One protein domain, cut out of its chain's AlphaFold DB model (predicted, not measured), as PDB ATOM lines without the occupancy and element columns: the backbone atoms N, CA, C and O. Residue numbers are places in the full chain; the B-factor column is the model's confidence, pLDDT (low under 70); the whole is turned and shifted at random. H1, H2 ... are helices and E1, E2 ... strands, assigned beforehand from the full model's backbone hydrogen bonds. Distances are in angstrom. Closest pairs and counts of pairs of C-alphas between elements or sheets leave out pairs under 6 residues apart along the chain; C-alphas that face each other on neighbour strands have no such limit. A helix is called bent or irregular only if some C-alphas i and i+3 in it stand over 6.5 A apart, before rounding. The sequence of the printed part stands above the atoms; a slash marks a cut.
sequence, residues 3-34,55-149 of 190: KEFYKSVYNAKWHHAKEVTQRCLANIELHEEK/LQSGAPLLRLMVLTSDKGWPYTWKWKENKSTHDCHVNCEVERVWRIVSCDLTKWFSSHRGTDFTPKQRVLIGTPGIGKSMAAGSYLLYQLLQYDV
ATOM      1  N   LYS A   3     -33.591  -3.260 -41.753       77.75
ATOM      2  CA  LYS A   3     -32.705  -4.432 -41.848       77.75
ATOM      3  C   LYS A   3     -31.275  -4.131 -41.380       77.75
ATOM      4  O   LYS A   3     -30.640  -4.985 -40.769       77.75
ATOM      5  N   GLU A   4     -30.772  -2.923 -41.627       82.75
ATOM      6  CA  GLU A   4     -29.481  -2.471 -41.087       82.75
ATOM      7  C   GLU A   4     -29.559  -2.307 -39.574       82.75
ATOM      8  O   GLU A   4     -28.613  -2.645 -38.877       82.75
ATOM      9  N   PHE A   5     -30.710  -1.863 -39.062       84.19
ATOM     10  CA  PHE A   5     -30.938  -1.761 -37.627       84.19
ATOM     11  C   PHE A   5     -30.932  -3.136 -36.946       84.19
ATOM     12  O   PHE A   5     -30.244  -3.303 -35.943       84.19
ATOM     13  N   TYR A   6     -31.597  -4.146 -37.534       89.75
ATOM     14  CA  TYR A   6     -31.475  -5.534 -37.061       89.75
ATOM     15  C   TYR A   6     -30.002  -5.938 -36.953       89.75
ATOM     16  O   TYR A   6     -29.551  -6.372 -35.896       89.75
ATOM     17  N   LYS A   7     -29.253  -5.784 -38.055       90.00
ATOM     18  CA  LYS A   7     -27.841  -6.177 -38.124       90.00
ATOM     19  C   LYS A   7     -26.999  -5.431 -37.098       90.00
ATOM     20  O   LYS A   7     -26.138  -6.042 -36.492       90.00
ATOM     21  N   SER A   8     -27.258  -4.147 -36.897       89.75
ATOM     22  CA  SER A   8     -26.482  -3.312 -35.989       89.75
ATOM     23  C   SER A   8     -26.680  -3.683 -34.519       89.75
ATOM     24  O   SER A   8     -25.716  -3.678 -33.758       89.75
ATOM     25  N   VAL A   9     -27.902  -4.033 -34.112       90.12
ATOM     26  CA  VAL A   9     -28.159  -4.517 -32.746       90.12
ATOM     27  C   VAL A   9     -27.642  -5.949 -32.587       90.12
ATOM     28  O   VAL A   9     -27.000  -6.267 -31.593       90.12
ATOM     29  N   TYR A  10     -27.885  -6.816 -33.575       91.56
ATOM     30  CA  TYR A  10     -27.449  -8.213 -33.538       91.56
ATOM     31  C   TYR A  10     -25.917  -8.339 -33.519       91.56
ATOM     32  O   TYR A  10     -25.378  -9.120 -32.745       91.56
ATOM     33  N   ASN A  11     -25.207  -7.542 -34.318       91.94
ATOM     34  CA  ASN A  11     -23.744  -7.541 -34.406       91.94
ATOM     35  C   ASN A  11     -23.082  -6.548 -33.432       91.94
ATOM     36  O   ASN A  11     -21.947  -6.143 -33.678       91.94
ATOM     37  N   ALA A  12     -23.776  -6.116 -32.372       91.38
ATOM     38  CA  ALA A  12     -23.188  -5.206 -31.395       91.38
ATOM     39  C   ALA A  12     -21.891  -5.798 -30.815       91.38
ATOM     40  O   ALA A  12     -21.828  -6.989 -30.488       91.38
ATOM     41  N   LYS A  13     -20.858  -4.960 -30.725       90.25
ATOM     42  CA  LYS A  13     -19.504  -5.356 -30.330       90.25
ATOM     43  C   LYS A  13     -19.321  -5.223 -28.833       90.25
ATOM     44  O   LYS A  13     -19.838  -4.287 -28.225       90.25
ATOM     45  N   TRP A  14     -18.584  -6.160 -28.252       86.88
ATOM     46  CA  TRP A  14     -18.195  -6.085 -26.856       86.88
ATOM     47  C   TRP A  14     -16.957  -5.216 -26.706       86.88
ATOM     48  O   TRP A  14     -16.025  -5.300 -27.491       86.88
ATOM     49  N   HIS A  15     -16.940  -4.412 -25.659       84.06
ATOM     50  CA  HIS A  15     -15.752  -3.747 -25.165       84.06
ATOM     51  C   HIS A  15     -15.725  -3.943 -23.652       84.06
ATOM     52  O   HIS A  15     -16.758  -3.828 -22.991       84.06
ATOM     53  N   HIS A  16     -14.580  -4.280 -23.071       80.12
ATOM     54  CA  HIS A  16     -14.467  -4.416 -21.624       80.12
ATOM     55  C   HIS A  16     -13.180  -3.805 -21.095       80.12
ATOM     56  O   HIS A  16     -12.126  -3.914 -21.714       80.12
ATOM     57  N   ALA A  17     -13.299  -3.166 -19.936       69.81
ATOM     58  CA  ALA A  17     -12.202  -2.558 -19.209       69.81
ATOM     59  C   ALA A  17     -11.816  -3.449 -18.022       69.81
ATOM     60  O   ALA A  17     -12.653  -3.740 -17.155       69.81
ATOM     61  N   LYS A  18     -10.551  -3.871 -17.977       66.81
ATOM     62  CA  LYS A  18      -9.951  -4.551 -16.825       66.81
ATOM     63  C   LYS A  18      -8.998  -3.610 -16.123       66.81
ATOM     64  O   LYS A  18      -8.157  -2.985 -16.757       66.81
ATOM     65  N   GLU A  19      -9.123  -3.532 -14.809       56.12
ATOM     66  CA  GLU A  19      -8.097  -2.921 -13.982       56.12
ATOM     67  C   GLU A  19      -7.021  -3.966 -13.686       56.12
ATOM     68  O   GLU A  19      -7.284  -4.999 -13.061       56.12
ATOM     69  N   VAL A  20      -5.806  -3.688 -14.145       60.16
ATOM     70  CA  VAL A  20      -4.606  -4.452 -13.822       60.16
ATOM     71  C   VAL A  20      -3.849  -3.661 -12.763       60.16
ATOM     72  O   VAL A  20      -3.394  -2.544 -13.008       60.16
ATOM     73  N   THR A  21      -3.754  -4.219 -11.557       49.59
ATOM     74  CA  THR A  21      -3.008  -3.589 -10.460       49.59
ATOM     75  C   THR A  21      -1.586  -4.131 -10.454       49.59
ATOM     76  O   THR A  21      -1.374  -5.308 -10.165       49.59
ATOM     77  N   GLN A  22      -0.597  -3.284 -10.744       49.31
ATOM     78  CA  GLN A  22       0.817  -3.651 -10.658       49.31
ATOM     79  C   GLN A  22       1.543  -2.687  -9.717       49.31
ATOM     80  O   GLN A  22       1.618  -1.492  -9.982       49.31
ATOM     81  N   ARG A  23       2.069  -3.215  -8.598       47.78
ATOM     82  CA  ARG A  23       2.932  -2.493  -7.634       47.78
ATOM     83  C   ARG A  23       2.474  -1.048  -7.330       47.78
ATOM     84  O   ARG A  23       3.275  -0.123  -7.404       47.78
ATOM     85  N   CYS A  24       1.197  -0.877  -6.974       51.72
ATOM     86  CA  CYS A  24       0.557   0.393  -6.581       51.72
ATOM     87  C   CYS A  24       0.105   1.345  -7.709       51.72
ATOM     88  O   CYS A  24      -0.420   2.412  -7.397       51.72
ATOM     89  N   LEU A  25       0.225   0.971  -8.988       40.84
ATOM     90  CA  LEU A  25      -0.424   1.671 -10.105       40.84
ATOM     91  C   LEU A  25      -1.571   0.818 -10.664       40.84
ATOM     92  O   LEU A  25      -1.400  -0.375 -10.928       40.84
ATOM     93  N   ALA A  26      -2.741   1.435 -10.820       52.03
ATOM     94  CA  ALA A  26      -3.900   0.844 -11.477       52.03
ATOM     95  C   ALA A  26      -3.919   1.278 -12.948       52.03
ATOM     96  O   ALA A  26      -4.105   2.459 -13.240       52.03
ATOM     97  N   ASN A  27      -3.726   0.329 -13.865       53.97
ATOM     98  CA  ASN A  27      -3.849   0.555 -15.305       53.97
ATOM     99  C   ASN A  27      -5.171  -0.034 -15.809       53.97
ATOM    100  O   ASN A  27      -5.582  -1.106 -15.364       53.97
ATOM    101  N   ILE A  28      -5.839   0.660 -16.736       65.94
ATOM    102  CA  ILE A  28      -7.076   0.185 -17.366       65.94
ATOM    103  C   ILE A  28      -6.742  -0.345 -18.762       65.94
ATOM    104  O   ILE A  28      -6.350   0.423 -19.638       65.94
ATOM    105  N   GLU A  29      -6.928  -1.645 -18.974       68.94
ATOM    106  CA  GLU A  29      -6.777  -2.299 -20.277       68.94
ATOM    107  C   GLU A  29      -8.145  -2.472 -20.947       68.94
ATOM    108  O   GLU A  29      -9.096  -2.949 -20.318       68.94
ATOM    109  N   LEU A  30      -8.251  -2.074 -22.221       63.75
ATOM    110  CA  LEU A  30      -9.459  -2.213 -23.036       63.75
ATOM    111  C   LEU A  30      -9.332  -3.426 -23.961       63.75
ATOM    112  O   LEU A  30      -8.355  -3.563 -24.692       63.75
ATOM    113  N   HIS A  31     -10.357  -4.268 -23.980       71.31
ATOM    114  CA  HIS A  31     -10.426  -5.454 -24.827       71.31
ATOM    115  C   HIS A  31     -11.745  -5.484 -25.608       71.31
ATOM    116  O   HIS A  31     -12.775  -5.065 -25.085       71.31
ATOM    117  N   GLU A  32     -11.736  -6.025 -26.828       69.12
ATOM    118  CA  GLU A  32     -12.905  -6.061 -27.736       69.12
ATOM    119  C   GLU A  32     -13.699  -7.383 -27.700       69.12
ATOM    120  O   GLU A  32     -14.689  -7.571 -28.407       69.12
ATOM    121  N   GLU A  33     -13.265  -8.342 -26.888       68.81
ATOM    122  CA  GLU A  33     -13.928  -9.641 -26.787       68.81
ATOM    123  C   GLU A  33     -14.952  -9.667 -25.652       68.81
ATOM    124  O   GLU A  33     -14.869  -8.902 -24.684       68.81
ATOM    125  N   LYS A  34     -15.914 -10.594 -25.732       64.38
ATOM    126  CA  LYS A  34     -16.767 -10.895 -24.580       64.38
ATOM    127  C   LYS A  34     -15.865 -11.441 -23.462       64.38
ATOM    128  O   LYS A  34     -15.154 -12.417 -23.702       64.38
ATOM    129  N   LEU A  55     -12.198  -9.849  -1.936       43.88
ATOM    130  CA  LEU A  55     -11.321  -9.518  -3.053       43.88
ATOM    131  C   LEU A  55      -9.865  -9.720  -2.646       43.88
ATOM    132  O   LEU A  55      -9.246  -8.871  -2.008       43.88
ATOM    133  N   GLN A  56      -9.312 -10.878  -3.015       38.03
ATOM    134  CA  GLN A  56      -7.873 -11.090  -2.944       38.03
ATOM    135  C   GLN A  56      -7.174 -10.066  -3.844       38.03
ATOM    136  O   GLN A  56      -7.361 -10.046  -5.061       38.03
ATOM    137  N   SER A  57      -6.366  -9.215  -3.214       41.81
ATOM    138  CA  SER A  57      -5.395  -8.325  -3.845       41.81
ATOM    139  C   SER A  57      -4.538  -9.111  -4.849       41.81
ATOM    140  O   SER A  57      -3.595  -9.790  -4.447       41.81
ATOM    141  N   GLY A  58      -4.861  -9.039  -6.147       44.06
ATOM    142  CA  GLY A  58      -4.032  -9.619  -7.214       44.06
ATOM    143  C   GLY A  58      -4.752 -10.082  -8.487       44.06
ATOM    144  O   GLY A  58      -4.087 -10.235  -9.509       44.06
ATOM    145  N   ALA A  59      -6.074 -10.294  -8.478       46.81
ATOM    146  CA  ALA A  59      -6.814 -10.691  -9.684       46.81
ATOM    147  C   ALA A  59      -7.284  -9.462 -10.499       46.81
ATOM    148  O   ALA A  59      -7.766  -8.502  -9.893       46.81
ATOM    149  N   PRO A  60      -7.188  -9.465 -11.847       51.12
ATOM    150  CA  PRO A  60      -7.693  -8.374 -12.683       51.12
ATOM    151  C   PRO A  60      -9.180  -8.113 -12.424       51.12
ATOM    152  O   PRO A  60     -10.013  -9.008 -12.578       51.12
ATOM    153  N   LEU A  61      -9.524  -6.884 -12.043       59.47
ATOM    154  CA  LEU A  61     -10.895  -6.494 -11.728       59.47
ATOM    155  C   LEU A  61     -11.604  -6.044 -13.005       59.47
ATOM    156  O   LEU A  61     -11.303  -4.987 -13.564       59.47
ATOM    157  N   LEU A  62     -12.568  -6.832 -13.480       59.53
ATOM    158  CA  LEU A  62     -13.443  -6.412 -14.572       59.53
ATOM    159  C   LEU A  62     -14.387  -5.315 -14.055       59.53
ATOM    160  O   LEU A  62     -15.330  -5.605 -13.322       59.53
ATOM    161  N   ARG A  63     -14.132  -4.050 -14.408       62.88
ATOM    162  CA  ARG A  63     -14.901  -2.914 -13.862       62.88
ATOM    163  C   ARG A  63     -16.106  -2.526 -14.703       62.88
ATOM    164  O   ARG A  63     -17.116  -2.094 -14.153       62.88
ATOM    165  N   LEU A  64     -16.001  -2.647 -16.024       71.00
ATOM    166  CA  LEU A  64     -17.036  -2.174 -16.936       71.00
ATOM    167  C   LEU A  64     -17.047  -3.003 -18.215       71.00
ATOM    168  O   LEU A  64     -16.015  -3.169 -18.864       71.00
ATOM    169  N   MET A  65     -18.230  -3.482 -18.590       84.69
ATOM    170  CA  MET A  65     -18.491  -4.022 -19.916       84.69
ATOM    171  C   MET A  65     -19.359  -3.037 -20.694       84.69
ATOM    172  O   MET A  65     -20.208  -2.352 -20.124       84.69
ATOM    173  N   VAL A  66     -19.155  -2.964 -21.999       88.19
ATOM    174  CA  VAL A  66     -19.879  -2.087 -22.911       88.19
ATOM    175  C   VAL A  66     -20.247  -2.883 -24.156       88.19
ATOM    176  O   VAL A  66     -19.438  -3.643 -24.680       88.19
ATOM    177  N   LEU A  67     -21.482  -2.720 -24.612       89.50
ATOM    178  CA  LEU A  67     -21.946  -3.198 -25.907       89.50
ATOM    179  C   LEU A  67     -22.189  -2.014 -26.832       89.50
ATOM    180  O   LEU A  67     -23.035  -1.169 -26.533       89.50
ATOM    181  N   THR A  68     -21.506  -1.987 -27.967       89.81
ATOM    182  CA  THR A  68     -21.567  -0.873 -28.913       89.81
ATOM    183  C   THR A  68     -22.294  -1.291 -30.187       89.81
ATOM    184  O   THR A  68     -21.947  -2.288 -30.820       89.81
ATOM    185  N   SER A  69     -23.325  -0.532 -30.561       89.56
ATOM    186  CA  SER A  69     -24.129  -0.755 -31.767       89.56
ATOM    187  C   SER A  69     -23.971   0.406 -32.751       89.56
ATOM    188  O   SER A  69     -24.262   1.549 -32.406       89.56
ATOM    189  N   ASP A  70     -23.578   0.125 -33.997       86.88
ATOM    190  CA  ASP A  70     -23.295   1.147 -35.027       86.88
ATOM    191  C   ASP A  70     -24.444   2.139 -35.281       86.88
ATOM    192  O   ASP A  70     -24.220   3.298 -35.614       86.88
ATOM    193  N   LYS A  71     -25.698   1.697 -35.145       84.50
ATOM    194  CA  LYS A  71     -26.914   2.502 -35.339       84.50
ATOM    195  C   LYS A  71     -27.578   2.883 -34.011       84.50
ATOM    196  O   LYS A  71     -28.644   3.497 -34.024       84.50
ATOM    197  N   GLY A  72     -26.949   2.537 -32.889       86.31
ATOM    198  CA  GLY A  72     -27.456   2.764 -31.544       86.31
ATOM    199  C   GLY A  72     -28.577   1.808 -31.140       86.31
ATOM    200  O   GLY A  72     -28.996   0.920 -31.883       86.31
ATOM    201  N   TRP A  73     -29.070   2.000 -29.919       86.62
ATOM    202  CA  TRP A  73     -30.100   1.153 -29.317       86.62
ATOM    203  C   TRP A  73     -31.517   1.689 -29.569       86.62
ATOM    204  O   TRP A  73     -31.699   2.896 -29.711       86.62
ATOM    205  N   PRO A  74     -32.571   0.847 -29.568       78.25
ATOM    206  CA  PRO A  74     -33.929   1.296 -29.903       78.25
ATOM    207  C   PRO A  74     -34.457   2.462 -29.053       78.25
ATOM    208  O   PRO A  74     -35.304   3.223 -29.519       78.25
ATOM    209  N   TYR A  75     -33.962   2.620 -27.822       67.69
ATOM    210  CA  TYR A  75     -34.382   3.693 -26.920       67.69
ATOM    211  C   TYR A  75     -33.872   5.085 -27.348       67.69
ATOM    212  O   TYR A  75     -34.527   6.086 -27.051       67.69
ATOM    213  N   THR A  76     -32.740   5.177 -28.061       61.25
ATOM    214  CA  THR A  76     -32.115   6.461 -28.441       61.25
ATOM    215  C   THR A  76     -32.772   7.098 -29.663       61.25
ATOM    216  O   THR A  76     -32.591   8.282 -29.930       61.25
ATOM    217  N   TRP A  77     -33.603   6.349 -30.390       55.47
ATOM    218  CA  TRP A  77     -34.092   6.762 -31.705       55.47
ATOM    219  C   TRP A  77     -35.147   7.884 -31.684       55.47
ATOM    220  O   TRP A  77     -35.332   8.562 -32.694       55.47
ATOM    221  N   LYS A  78     -35.848   8.117 -30.561       49.03
ATOM    222  CA  LYS A  78     -36.775   9.267 -30.446       49.03
ATOM    223  C   LYS A  78     -36.038  10.618 -30.407       49.03
ATOM    224  O   LYS A  78     -36.657  11.635 -30.692       49.03
ATOM    225  N   TRP A  79     -34.737  10.633 -30.115       44.41
ATOM    226  CA  TRP A  79     -33.935  11.847 -29.934       44.41
ATOM    227  C   TRP A  79     -33.067  12.108 -31.169       44.41
ATOM    228  O   TRP A  79     -31.845  12.005 -31.139       44.41
ATOM    229  N   LYS A  80     -33.720  12.415 -32.294       45.19
ATOM    230  CA  LYS A  80     -33.082  12.627 -33.605       45.19
ATOM    231  C   LYS A  80     -32.220  13.897 -33.728       45.19
ATOM    232  O   LYS A  80     -31.719  14.153 -34.814       45.19
ATOM    233  N   GLU A  81     -32.006  14.657 -32.656       42.31
ATOM    234  CA  GLU A  81     -31.264  15.928 -32.719       42.31
ATOM    235  C   GLU A  81     -29.972  15.965 -31.898       42.31
ATOM    236  O   GLU A  81     -29.208  16.911 -32.031       42.31
ATOM    237  N   ASN A  82     -29.648  14.940 -31.099       41.84
ATOM    238  CA  ASN A  82     -28.344  14.884 -30.438       41.84
ATOM    239  C   ASN A  82     -27.971  13.450 -30.042       41.84
ATOM    240  O   ASN A  82     -28.553  12.886 -29.124       41.84
ATOM    241  N   LYS A  83     -26.948  12.907 -30.716       51.91
ATOM    242  CA  LYS A  83     -26.127  11.754 -30.302       51.91
ATOM    243  C   LYS A  83     -26.927  10.490 -29.947       51.91
ATOM    244  O   LYS A  83     -27.230  10.239 -28.782       51.91
ATOM    245  N   SER A  84     -27.186   9.630 -30.936       58.44
ATOM    246  CA  SER A  84     -27.580   8.248 -30.644       58.44
ATOM    247  C   SER A  84     -26.532   7.622 -29.729       58.44
ATOM    248  O   SER A  84     -25.376   7.489 -30.111       58.44
ATOM    249  N   THR A  85     -26.905   7.256 -28.505       69.56
ATOM    250  CA  THR A  85     -25.990   6.529 -27.625       69.56
ATOM    251  C   THR A  85     -25.763   5.138 -28.212       69.56
ATOM    252  O   THR A  85     -26.672   4.301 -28.248       69.56
ATOM    253  N   HIS A  86     -24.557   4.930 -28.730       84.19
ATOM    254  CA  HIS A  86     -24.122   3.668 -29.323       84.19
ATOM    255  C   HIS A  86     -23.780   2.630 -28.255       84.19
ATOM    256  O   HIS A  86     -23.966   1.434 -28.478       84.19
ATOM    257  N   ASP A  87     -23.378   3.104 -27.079       86.81
ATOM    258  CA  ASP A  87     -22.839   2.290 -25.999       86.81
ATOM    259  C   ASP A  87     -23.912   1.903 -24.971       86.81
ATOM    260  O   ASP A  87     -24.684   2.726 -24.473       86.81
ATOM    261  N   CYS A  88     -23.946   0.618 -24.633       87.56
ATOM    262  CA  CYS A  88     -24.750   0.034 -23.570       87.56
ATOM    263  C   CYS A  88     -23.814  -0.474 -22.473       87.56
ATOM    264  O   CYS A  88     -23.169  -1.509 -22.630       87.56
ATOM    265  N   HIS A  89     -23.762   0.236 -21.348       85.81
ATOM    266  CA  HIS A  89     -22.960  -0.167 -20.195       85.81
ATOM    267  C   HIS A  89     -23.600  -1.356 -19.472       85.81
ATOM    268  O   HIS A  89     -24.731  -1.276 -18.998       85.81
ATOM    269  N   VAL A  90     -22.861  -2.453 -19.364       85.50
ATOM    270  CA  VAL A  90     -23.255  -3.681 -18.679       85.50
ATOM    271  C   VAL A  90     -22.465  -3.761 -17.376       85.50
ATOM    272  O   VAL A  90     -21.254  -3.980 -17.362       85.50
ATOM    273  N   ASN A  91     -23.164  -3.535 -16.267       81.50
ATOM    274  CA  ASN A  91     -22.631  -3.703 -14.919       81.50
ATOM    275  C   ASN A  91     -23.124  -5.023 -14.305       81.50
ATOM    276  O   ASN A  91     -23.817  -5.813 -14.955       81.50
ATOM    277  N   CYS A  92     -22.785  -5.254 -13.036       77.25
ATOM    278  CA  CYS A  92     -23.190  -6.465 -12.341       77.25
ATOM    279  C   CYS A  92     -24.723  -6.607 -12.234       77.25
ATOM    280  O   CYS A  92     -25.293  -7.637 -12.585       77.25
ATOM    281  N   GLU A  93     -25.444  -5.558 -11.853       82.38
ATOM    282  CA  GLU A  93     -26.905  -5.641 -11.735       82.38
ATOM    283  C   GLU A  93     -27.590  -5.970 -13.070       82.38
ATOM    284  O   GLU A  93     -28.536  -6.757 -13.119       82.38
ATOM    285  N   VAL A  94     -27.078  -5.434 -14.177       84.88
ATOM    286  CA  VAL A  94     -27.565  -5.732 -15.529       84.88
ATOM    287  C   VAL A  94     -27.287  -7.190 -15.913       84.88
ATOM    288  O   VAL A  94     -28.175  -7.871 -16.432       84.88
ATOM    289  N   GLU A  95     -26.097  -7.704 -15.601       85.50
ATOM    290  CA  GLU A  95     -25.755  -9.112 -15.824       85.50
ATOM    291  C   GLU A  95     -26.618 -10.053 -14.972       85.50
ATOM    292  O   GLU A  95     -27.105 -11.083 -15.444       85.50
ATOM    293  N   ARG A  96     -26.899  -9.675 -13.723       83.94
ATOM    294  CA  ARG A  96     -27.806 -10.408 -12.838       83.94
ATOM    295  C   ARG A  96     -29.219 -10.487 -13.410       83.94
ATOM    296  O   ARG A  96     -29.833 -11.556 -13.364       83.94
ATOM    297  N   VAL A  97     -29.735  -9.389 -13.964       88.69
ATOM    298  CA  VAL A  97     -31.040  -9.372 -14.643       88.69
ATOM    299  C   VAL A  97     -31.054 -10.372 -15.800       88.69
ATOM    300  O   VAL A  97     -31.990 -11.168 -15.895       88.69
ATOM    301  N   TRP A  98     -30.004 -10.398 -16.629       90.75
ATOM    302  CA  TRP A  98     -29.895 -11.382 -17.706       90.75
ATOM    303  C   TRP A  98     -29.877 -12.822 -17.186       90.75
ATOM    304  O   TRP A  98     -30.616 -13.652 -17.708       90.75
ATOM    305  N   ARG A  99     -29.121 -13.131 -16.125       88.75
ATOM    306  CA  ARG A  99     -29.107 -14.481 -15.529       88.75
ATOM    307  C   ARG A  99     -30.503 -14.937 -15.101       88.75
ATOM    308  O   ARG A  99     -30.880 -16.072 -15.380       88.75
ATOM    309  N   ILE A 100     -31.289 -14.057 -14.476       87.56
ATOM    310  CA  ILE A 100     -32.673 -14.365 -14.077       87.56
ATOM    311  C   ILE A 100     -33.534 -14.673 -15.308       87.56
ATOM    312  O   ILE A 100     -34.218 -15.696 -15.330       87.56
ATOM    313  N   VAL A 101     -33.470 -13.826 -16.340       89.50
ATOM    314  CA  VAL A 101     -34.219 -14.022 -17.593       89.50
ATOM    315  C   VAL A 101     -33.783 -15.309 -18.300       89.50
ATOM    316  O   VAL A 101     -34.627 -16.085 -18.730       89.50
ATOM    317  N   SER A 102     -32.483 -15.592 -18.361       88.12
ATOM    318  CA  SER A 102     -31.929 -16.811 -18.958       88.12
ATOM    319  C   SER A 102     -32.391 -18.082 -18.231       88.12
ATOM    320  O   SER A 102     -32.755 -19.070 -18.877       88.12
ATOM    321  N   CYS A 103     -32.465 -18.055 -16.895       86.38
ATOM    322  CA  CYS A 103     -33.046 -19.146 -16.112       86.38
ATOM    323  C   CYS A 103     -34.538 -19.341 -16.410       86.38
ATOM    324  O   CYS A 103     -34.985 -20.483 -16.521       86.38
ATOM    325  N   ASP A 104     -35.304 -18.255 -16.546       86.56
ATOM    326  CA  ASP A 104     -36.724 -18.326 -16.902       86.56
ATOM    327  C   ASP A 104     -36.919 -18.896 -18.313       86.56
ATOM    328  O   ASP A 104     -37.744 -19.787 -18.489       86.56
ATOM    329  N   LEU A 105     -36.118 -18.468 -19.298       86.88
ATOM    330  CA  LEU A 105     -36.145 -19.017 -20.662       86.88
ATOM    331  C   LEU A 105     -35.780 -20.502 -20.682       86.88
ATOM    332  O   LEU A 105     -36.442 -21.294 -21.342       86.88
ATOM    333  N   THR A 106     -34.753 -20.902 -19.929       86.12
ATOM    334  CA  THR A 106     -34.351 -22.313 -19.825       86.12
ATOM    335  C   THR A 106     -35.482 -23.177 -19.273       86.12
ATOM    336  O   THR A 106     -35.730 -24.260 -19.796       86.12
ATOM    337  N   LYS A 107     -36.200 -22.697 -18.249       84.50
ATOM    338  CA  LYS A 107     -37.373 -23.395 -17.702       84.50
ATOM    339  C   LYS A 107     -38.531 -23.422 -18.694       84.50
ATOM    340  O   LYS A 107     -39.116 -24.480 -18.899       84.50
ATOM    341  N   TRP A 108     -38.812 -22.287 -19.332       84.38
ATOM    342  CA  TRP A 108     -39.858 -22.131 -20.342       84.38
ATOM    343  C   TRP A 108     -39.692 -23.093 -21.522       84.38
ATOM    344  O   TRP A 108     -40.654 -23.722 -21.941       84.38
ATOM    345  N   PHE A 109     -38.469 -23.243 -22.032       83.69
ATOM    346  CA  PHE A 109     -38.170 -24.135 -23.155       83.69
ATOM    347  C   PHE A 109     -37.777 -25.557 -22.733       83.69
ATOM    348  O   PHE A 109     -37.341 -26.343 -23.575       83.69
ATOM    349  N   SER A 110     -37.876 -25.902 -21.446       80.94
ATOM    350  CA  SER A 110     -37.564 -27.256 -20.988       80.94
ATOM    351  C   SER A 110     -38.660 -28.237 -21.413       80.94
ATOM    352  O   SER A 110     -39.849 -27.950 -21.328       80.94
ATOM    353  N   SER A 111     -38.266 -29.430 -21.857       67.06
ATOM    354  CA  SER A 111     -39.186 -30.489 -22.296       67.06
ATOM    355  C   SER A 111     -39.877 -31.229 -21.142       67.06
ATOM    356  O   SER A 111     -40.649 -32.160 -21.380       67.06
ATOM    357  N   HIS A 112     -39.599 -30.852 -19.887       64.12
ATOM    358  CA  HIS A 112     -40.127 -31.524 -18.701       64.12
ATOM    359  C   HIS A 112     -41.597 -31.146 -18.493       64.12
ATOM    360  O   HIS A 112     -41.943 -30.204 -17.785       64.12
ATOM    361  N   ARG A 113     -42.459 -31.945 -19.124       49.47
ATOM    362  CA  ARG A 113     -43.927 -31.876 -19.233       49.47
ATOM    363  C   ARG A 113     -44.719 -31.894 -17.905       49.47
ATOM    364  O   ARG A 113     -45.919 -32.126 -17.938       49.47
ATOM    365  N   GLY A 114     -44.066 -31.728 -16.752       52.03
ATOM    366  CA  GLY A 114     -44.659 -31.920 -15.420       52.03
ATOM    367  C   GLY A 114     -44.991 -30.639 -14.652       52.03
ATOM    368  O   GLY A 114     -45.704 -30.700 -13.656       52.03
ATOM    369  N   THR A 115     -44.504 -29.478 -15.089       52.50
ATOM    370  CA  THR A 115     -44.879 -28.189 -14.494       52.50
ATOM    371  C   THR A 115     -45.069 -27.178 -15.609       52.50
ATOM    372  O   THR A 115     -44.087 -26.797 -16.244       52.50
ATOM    373  N   ASP A 116     -46.306 -26.745 -15.838       58.09
ATOM    374  CA  ASP A 116     -46.640 -25.657 -16.758       58.09
ATOM    375  C   ASP A 116     -45.941 -24.375 -16.290       58.09
ATOM    376  O   ASP A 116     -46.446 -23.616 -15.458       58.09
ATOM    377  N   PHE A 117     -44.716 -24.146 -16.760       61.03
ATOM    378  CA  PHE A 117     -44.023 -22.906 -16.471       61.03
ATOM    379  C   PHE A 117     -44.738 -21.800 -17.243       61.03
ATOM    380  O   PHE A 117     -44.587 -21.670 -18.451       61.03
ATOM    381  N   THR A 118     -45.544 -21.011 -16.538       67.50
ATOM    382  CA  THR A 118     -46.170 -19.796 -17.061       67.50
ATOM    383  C   THR A 118     -45.144 -18.662 -17.082       67.50
ATOM    384  O   THR A 118     -44.336 -18.545 -16.150       67.50
ATOM    385  N   PRO A 119     -45.125 -17.815 -18.131       70.56
ATOM    386  CA  PRO A 119     -44.084 -16.820 -18.269       70.56
ATOM    387  C   PRO A 119     -44.331 -15.772 -17.191       70.56
ATOM    388  O   PRO A 119     -45.414 -15.195 -17.094       70.56
ATOM    389  N   LYS A 120     -43.336 -15.556 -16.334       79.00
ATOM    390  CA  LYS A 120     -43.475 -14.632 -15.211       79.00
ATOM    391  C   LYS A 120     -43.164 -13.218 -15.665       79.00
ATOM    392  O   LYS A 120     -42.102 -12.959 -16.228       79.00
ATOM    393  N   GLN A 121     -44.057 -12.287 -15.349       85.81
ATOM    394  CA  GLN A 121     -43.755 -10.870 -15.484       85.81
ATOM    395  C   GLN A 121     -42.654 -10.498 -14.480       85.81
ATOM    396  O   GLN A 121     -42.784 -10.727 -13.276       85.81
ATOM    397  N   ARG A 122     -41.550  -9.937 -14.980       87.38
ATOM    398  CA  ARG A 122     -40.440  -9.425 -14.167       87.38
ATOM    399  C   ARG A 122     -40.461  -7.902 -14.207       87.38
ATOM    400  O   ARG A 122     -40.570  -7.318 -15.282       87.38
ATOM    401  N   VAL A 123     -40.328  -7.267 -13.046       88.88
ATOM    402  CA  VAL A 123     -40.236  -5.807 -12.925       88.88
ATOM    403  C   VAL A 123     -38.883  -5.459 -12.320       88.88
ATOM    404  O   VAL A 123     -38.553  -5.924 -11.230       88.88
ATOM    405  N   LEU A 124     -38.095  -4.655 -13.034       87.44
ATOM    406  CA  LEU A 124     -36.824  -4.133 -12.542       87.44
ATOM    407  C   LEU A 124     -37.056  -2.781 -11.860       87.44
ATOM    408  O   LEU A 124     -37.297  -1.771 -12.523       87.44
ATOM    409  N   ILE A 125     -36.964  -2.769 -10.533       87.00
ATOM    410  CA  ILE A 125     -37.106  -1.570  -9.701       87.00
ATOM    411  C   ILE A 125     -35.714  -1.099  -9.280       87.00
ATOM    412  O   ILE A 125     -34.813  -1.898  -9.054       87.00
ATOM    413  N   GLY A 126     -35.532   0.211  -9.193       82.56
ATOM    414  CA  GLY A 126     -34.312   0.817  -8.674       82.56
ATOM    415  C   GLY A 126     -34.370   2.329  -8.809       82.56
ATOM    416  O   GLY A 126     -35.332   2.867  -9.370       82.56
ATOM    417  N   THR A 127     -33.325   3.015  -8.368       83.31
ATOM    418  CA  THR A 127     -33.271   4.481  -8.333       83.31
ATOM    419  C   THR A 127     -33.544   5.093  -9.715       83.31
ATOM    420  O   THR A 127     -32.991   4.627 -10.724       83.31
ATOM    421  N   PRO A 128     -34.447   6.084  -9.832       77.06
ATOM    422  CA  PRO A 128     -34.606   6.865 -11.058       77.06
ATOM    423  C   PRO A 128     -33.260   7.438 -11.534       77.06
ATOM    424  O   PRO A 128     -32.393   7.738 -10.726       77.06
ATOM    425  N   GLY A 129     -33.053   7.541 -12.847       74.19
ATOM    426  CA  GLY A 129     -31.821   8.113 -13.415       74.19
ATOM    427  C   GLY A 129     -30.604   7.178 -13.506       74.19
ATOM    428  O   GLY A 129     -29.714   7.454 -14.298       74.19
ATOM    429  N   ILE A 130     -30.580   6.022 -12.828       76.38
ATOM    430  CA  ILE A 130     -29.414   5.102 -12.843       76.38
ATOM    431  C   ILE A 130     -29.205   4.339 -14.173       76.38
ATOM    432  O   ILE A 130     -28.331   3.488 -14.285       76.38
ATOM    433  N   GLY A 131     -30.043   4.587 -15.185       68.81
ATOM    434  CA  GLY A 131     -29.891   3.960 -16.502       68.81
ATOM    435  C   GLY A 131     -30.500   2.560 -16.655       68.81
ATOM    436  O   GLY A 131     -30.134   1.858 -17.588       68.81
ATOM    437  N   LYS A 132     -31.471   2.149 -15.820       81.50
ATOM    438  CA  LYS A 132     -32.145   0.825 -15.922       81.50
ATOM    439  C   LYS A 132     -32.626   0.492 -17.342       81.50
ATOM    440  O   LYS A 132     -32.289  -0.554 -17.880       81.50
ATOM    441  N   SER A 133     -33.413   1.378 -17.956       75.12
ATOM    442  CA  SER A 133     -33.987   1.149 -19.291       75.12
ATOM    443  C   SER A 133     -32.927   1.162 -20.394       75.12
ATOM    444  O   SER A 133     -32.996   0.350 -21.313       75.12
ATOM    445  N   MET A 134     -31.942   2.057 -20.270       79.06
ATOM    446  CA  MET A 134     -30.837   2.208 -21.219       79.06
ATOM    447  C   MET A 134     -29.909   0.991 -21.195       79.06
ATOM    448  O   MET A 134     -29.604   0.451 -22.251       79.06
ATOM    449  N   ALA A 135     -29.486   0.553 -20.011       85.12
ATOM    450  CA  ALA A 135     -28.534  -0.535 -19.841       85.12
ATOM    451  C   ALA A 135     -29.222  -1.905 -19.888       85.12
ATOM    452  O   ALA A 135     -29.012  -2.677 -20.820       85.12
ATOM    453  N   ALA A 136     -30.112  -2.202 -18.932       88.50
ATOM    454  CA  ALA A 136     -30.737  -3.522 -18.844       88.50
ATOM    455  C   ALA A 136     -31.643  -3.816 -20.044       88.50
ATOM    456  O   ALA A 136     -31.634  -4.929 -20.555       88.50
ATOM    457  N   GLY A 137     -32.393  -2.822 -20.532       89.25
ATOM    458  CA  GLY A 137     -33.261  -3.007 -21.697       89.25
ATOM    459  C   GLY A 137     -32.477  -3.353 -22.965       89.25
ATOM    460  O   GLY A 137     -32.802  -4.326 -23.645       89.25
ATOM    461  N   SER A 138     -31.434  -2.577 -23.267       89.69
ATOM    462  CA  SER A 138     -30.562  -2.805 -24.426       89.69
ATOM    463  C   SER A 138     -29.824  -4.137 -24.324       89.69
ATOM    464  O   SER A 138     -29.808  -4.914 -25.279       89.69
ATOM    465  N   TYR A 139     -29.296  -4.447 -23.138       91.81
ATOM    466  CA  TYR A 139     -28.582  -5.692 -22.911       91.81
ATOM    467  C   TYR A 139     -29.474  -6.927 -23.049       91.81
ATOM    468  O   TYR A 139     -29.107  -7.883 -23.730       91.81
ATOM    469  N   LEU A 140     -30.676  -6.892 -22.462       93.12
ATOM    470  CA  LEU A 140     -31.657  -7.964 -22.615       93.12
ATOM    471  C   LEU A 140     -32.044  -8.156 -24.078       93.12
ATOM    472  O   LEU A 140     -32.104  -9.292 -24.539       93.12
ATOM    473  N   LEU A 141     -32.273  -7.072 -24.823       94.12
ATOM    474  CA  LEU A 141     -32.575  -7.170 -26.248       94.12
ATOM    475  C   LEU A 141     -31.445  -7.869 -27.011       94.12
ATOM    476  O   LEU A 141     -31.717  -8.809 -27.755       94.12
ATOM    477  N   TYR A 142     -30.195  -7.449 -26.805       94.69
ATOM    478  CA  TYR A 142     -29.033  -8.090 -27.420       94.69
ATOM    479  C   TYR A 142     -28.975  -9.587 -27.095       94.69
ATOM    480  O   TYR A 142     -28.916 -10.419 -27.997       94.69
ATOM    481  N   GLN A 143     -29.074  -9.945 -25.815       95.06
ATOM    482  CA  GLN A 143     -28.999 -11.334 -25.369       95.06
ATOM    483  C   GLN A 143     -30.148 -12.203 -25.914       95.06
ATOM    484  O   GLN A 143     -29.927 -13.335 -26.339       95.06
ATOM    485  N   LEU A 144     -31.375 -11.676 -25.978       95.19
ATOM    486  CA  LEU A 144     -32.528 -12.377 -26.560       95.19
ATOM    487  C   LEU A 144     -32.377 -12.585 -28.075       95.19
ATOM    488  O   LEU A 144     -32.786 -13.619 -28.616       95.19
ATOM    489  N   LEU A 145     -31.763 -11.624 -28.769       94.69
ATOM    490  CA  LEU A 145     -31.424 -11.761 -30.183       94.69
ATOM    491  C   LEU A 145     -30.342 -12.820 -30.420       94.69
ATOM    492  O   LEU A 145     -30.424 -13.516 -31.427       94.69
ATOM    493  N   GLN A 146     -29.402 -12.988 -29.487       93.00
ATOM    494  CA  GLN A 146     -28.377 -14.040 -29.521       93.00
ATOM    495  C   GLN A 146     -28.867 -15.406 -29.022       93.00
ATOM    496  O   GLN A 146     -28.188 -16.412 -29.211       93.00
ATOM    497  N   TYR A 147     -30.040 -15.468 -28.387       92.31
ATOM    498  CA  TYR A 147     -30.623 -16.732 -27.946       92.31
ATOM    499  C   TYR A 147     -30.907 -17.659 -29.135       92.31
ATOM    500  O   TYR A 147     -31.042 -17.207 -30.274       92.31
ATOM    501  N   ASP A 148     -31.081 -18.948 -28.867       92.38
ATOM    502  CA  ASP A 148     -31.446 -19.938 -29.880       92.38
ATOM    503  C   ASP A 148     -32.695 -19.499 -30.673       92.38
ATOM    504  O   ASP A 148     -33.731 -19.138 -30.098       92.38
ATOM    505  N   VAL A 149     -32.573 -19.465 -32.002       92.12
ATOM    506  CA  VAL A 149     -33.639 -19.036 -32.915       92.12
ATOM    507  C   VAL A 149     -34.758 -20.067 -33.016       92.12
ATOM    508  O   VAL A 149     -35.905 -19.674 -33.215       92.12
TER     509      VAL A 149
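AT A GLANCE: This is residues 3 to 34 and 55 to 149 of the 190 residues of the protein "Putative retrotransposon hot spot protein (RHS,)" of Trypanosoma cruzi (UniProt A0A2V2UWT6). H4 packs across one end of a strongly twisted four-stranded sheet, over E3 and E4, with H1, H2 and H3 gathered round it. The hairpin of E1 and E2 reaches away to one end of the domain, and H3 with the loop after it reaches to the other. The printed part has 127 residues, running H1 E1 E2 E3 H2 E4 H3 H4; the sheet, E2 E1 E3 E4, is antiparallel. The class is mixed, in two layers, H4 on one face of the sheet; the whole is loose, radius of gyration of the C-alphas 17.5 A, spanning 56 by 45 by 30 A.

IN THESE COORDINATES: Find C-alpha 3 at (-32.705, -4.432, -41.848), where H1, residues 3 to 10, begins. Then come E1, 13 to 22, 28.3 A long, E2, 25 to 31, and E3, 61 to 68. H2, 74 to 78, is irregular: C-alphas 75 and 78 are 7.0 A apart. E4, 87 to 90, precedes H3, 92 to 108, 24.2 A. H4, 132 to 146, 20.5 A, ends at C-alpha 146, (-28.377, -14.040, -29.521).

HOW THE PARTS SIT: Start at the hub, H4, whose height over the sheet is 9.2 A. Its residues 142 to 146 touch H1, closest C-alphas Tyr 10 and Leu 145, 6.3 A, about perpendicular at 78 degrees. H3 touches it with residues 94 to 98, closest C-alphas Val 94 and Ala 136, 5.1 A, at a steep tilt of 43 degrees, the same way. H2 only just touches H4, with 3 pairs of C-alphas within 8 A, closest Tyr 75 and Met 134, 6.9 A. Within hydrogen-bond range look for N 18 and O 29, 2.9 A, between E1 and E2, N 15 and O 66, 2.8 A, between E1 and E3, and N 67 and O 88, 2.9 A, between E3 and E4. Each O i to N i+4 pair is within range in H1 and H3, 10 of 11 in H4, and 0 of 1 in H2, with 0 of 2 i+3 pairs.

THE WHOLE: The C-alphas farthest apart are Arg 23 and Arg 113, 56.5 A. Residues 35 to 54 are cut out, leaving 22.2 A between C-alphas 34 and 55. The link from H3 to H4 is long, and its residues 125 to 130 stand free. Confidence is under 70 in 46 residues, among them 17 to 30 and 75 to 85.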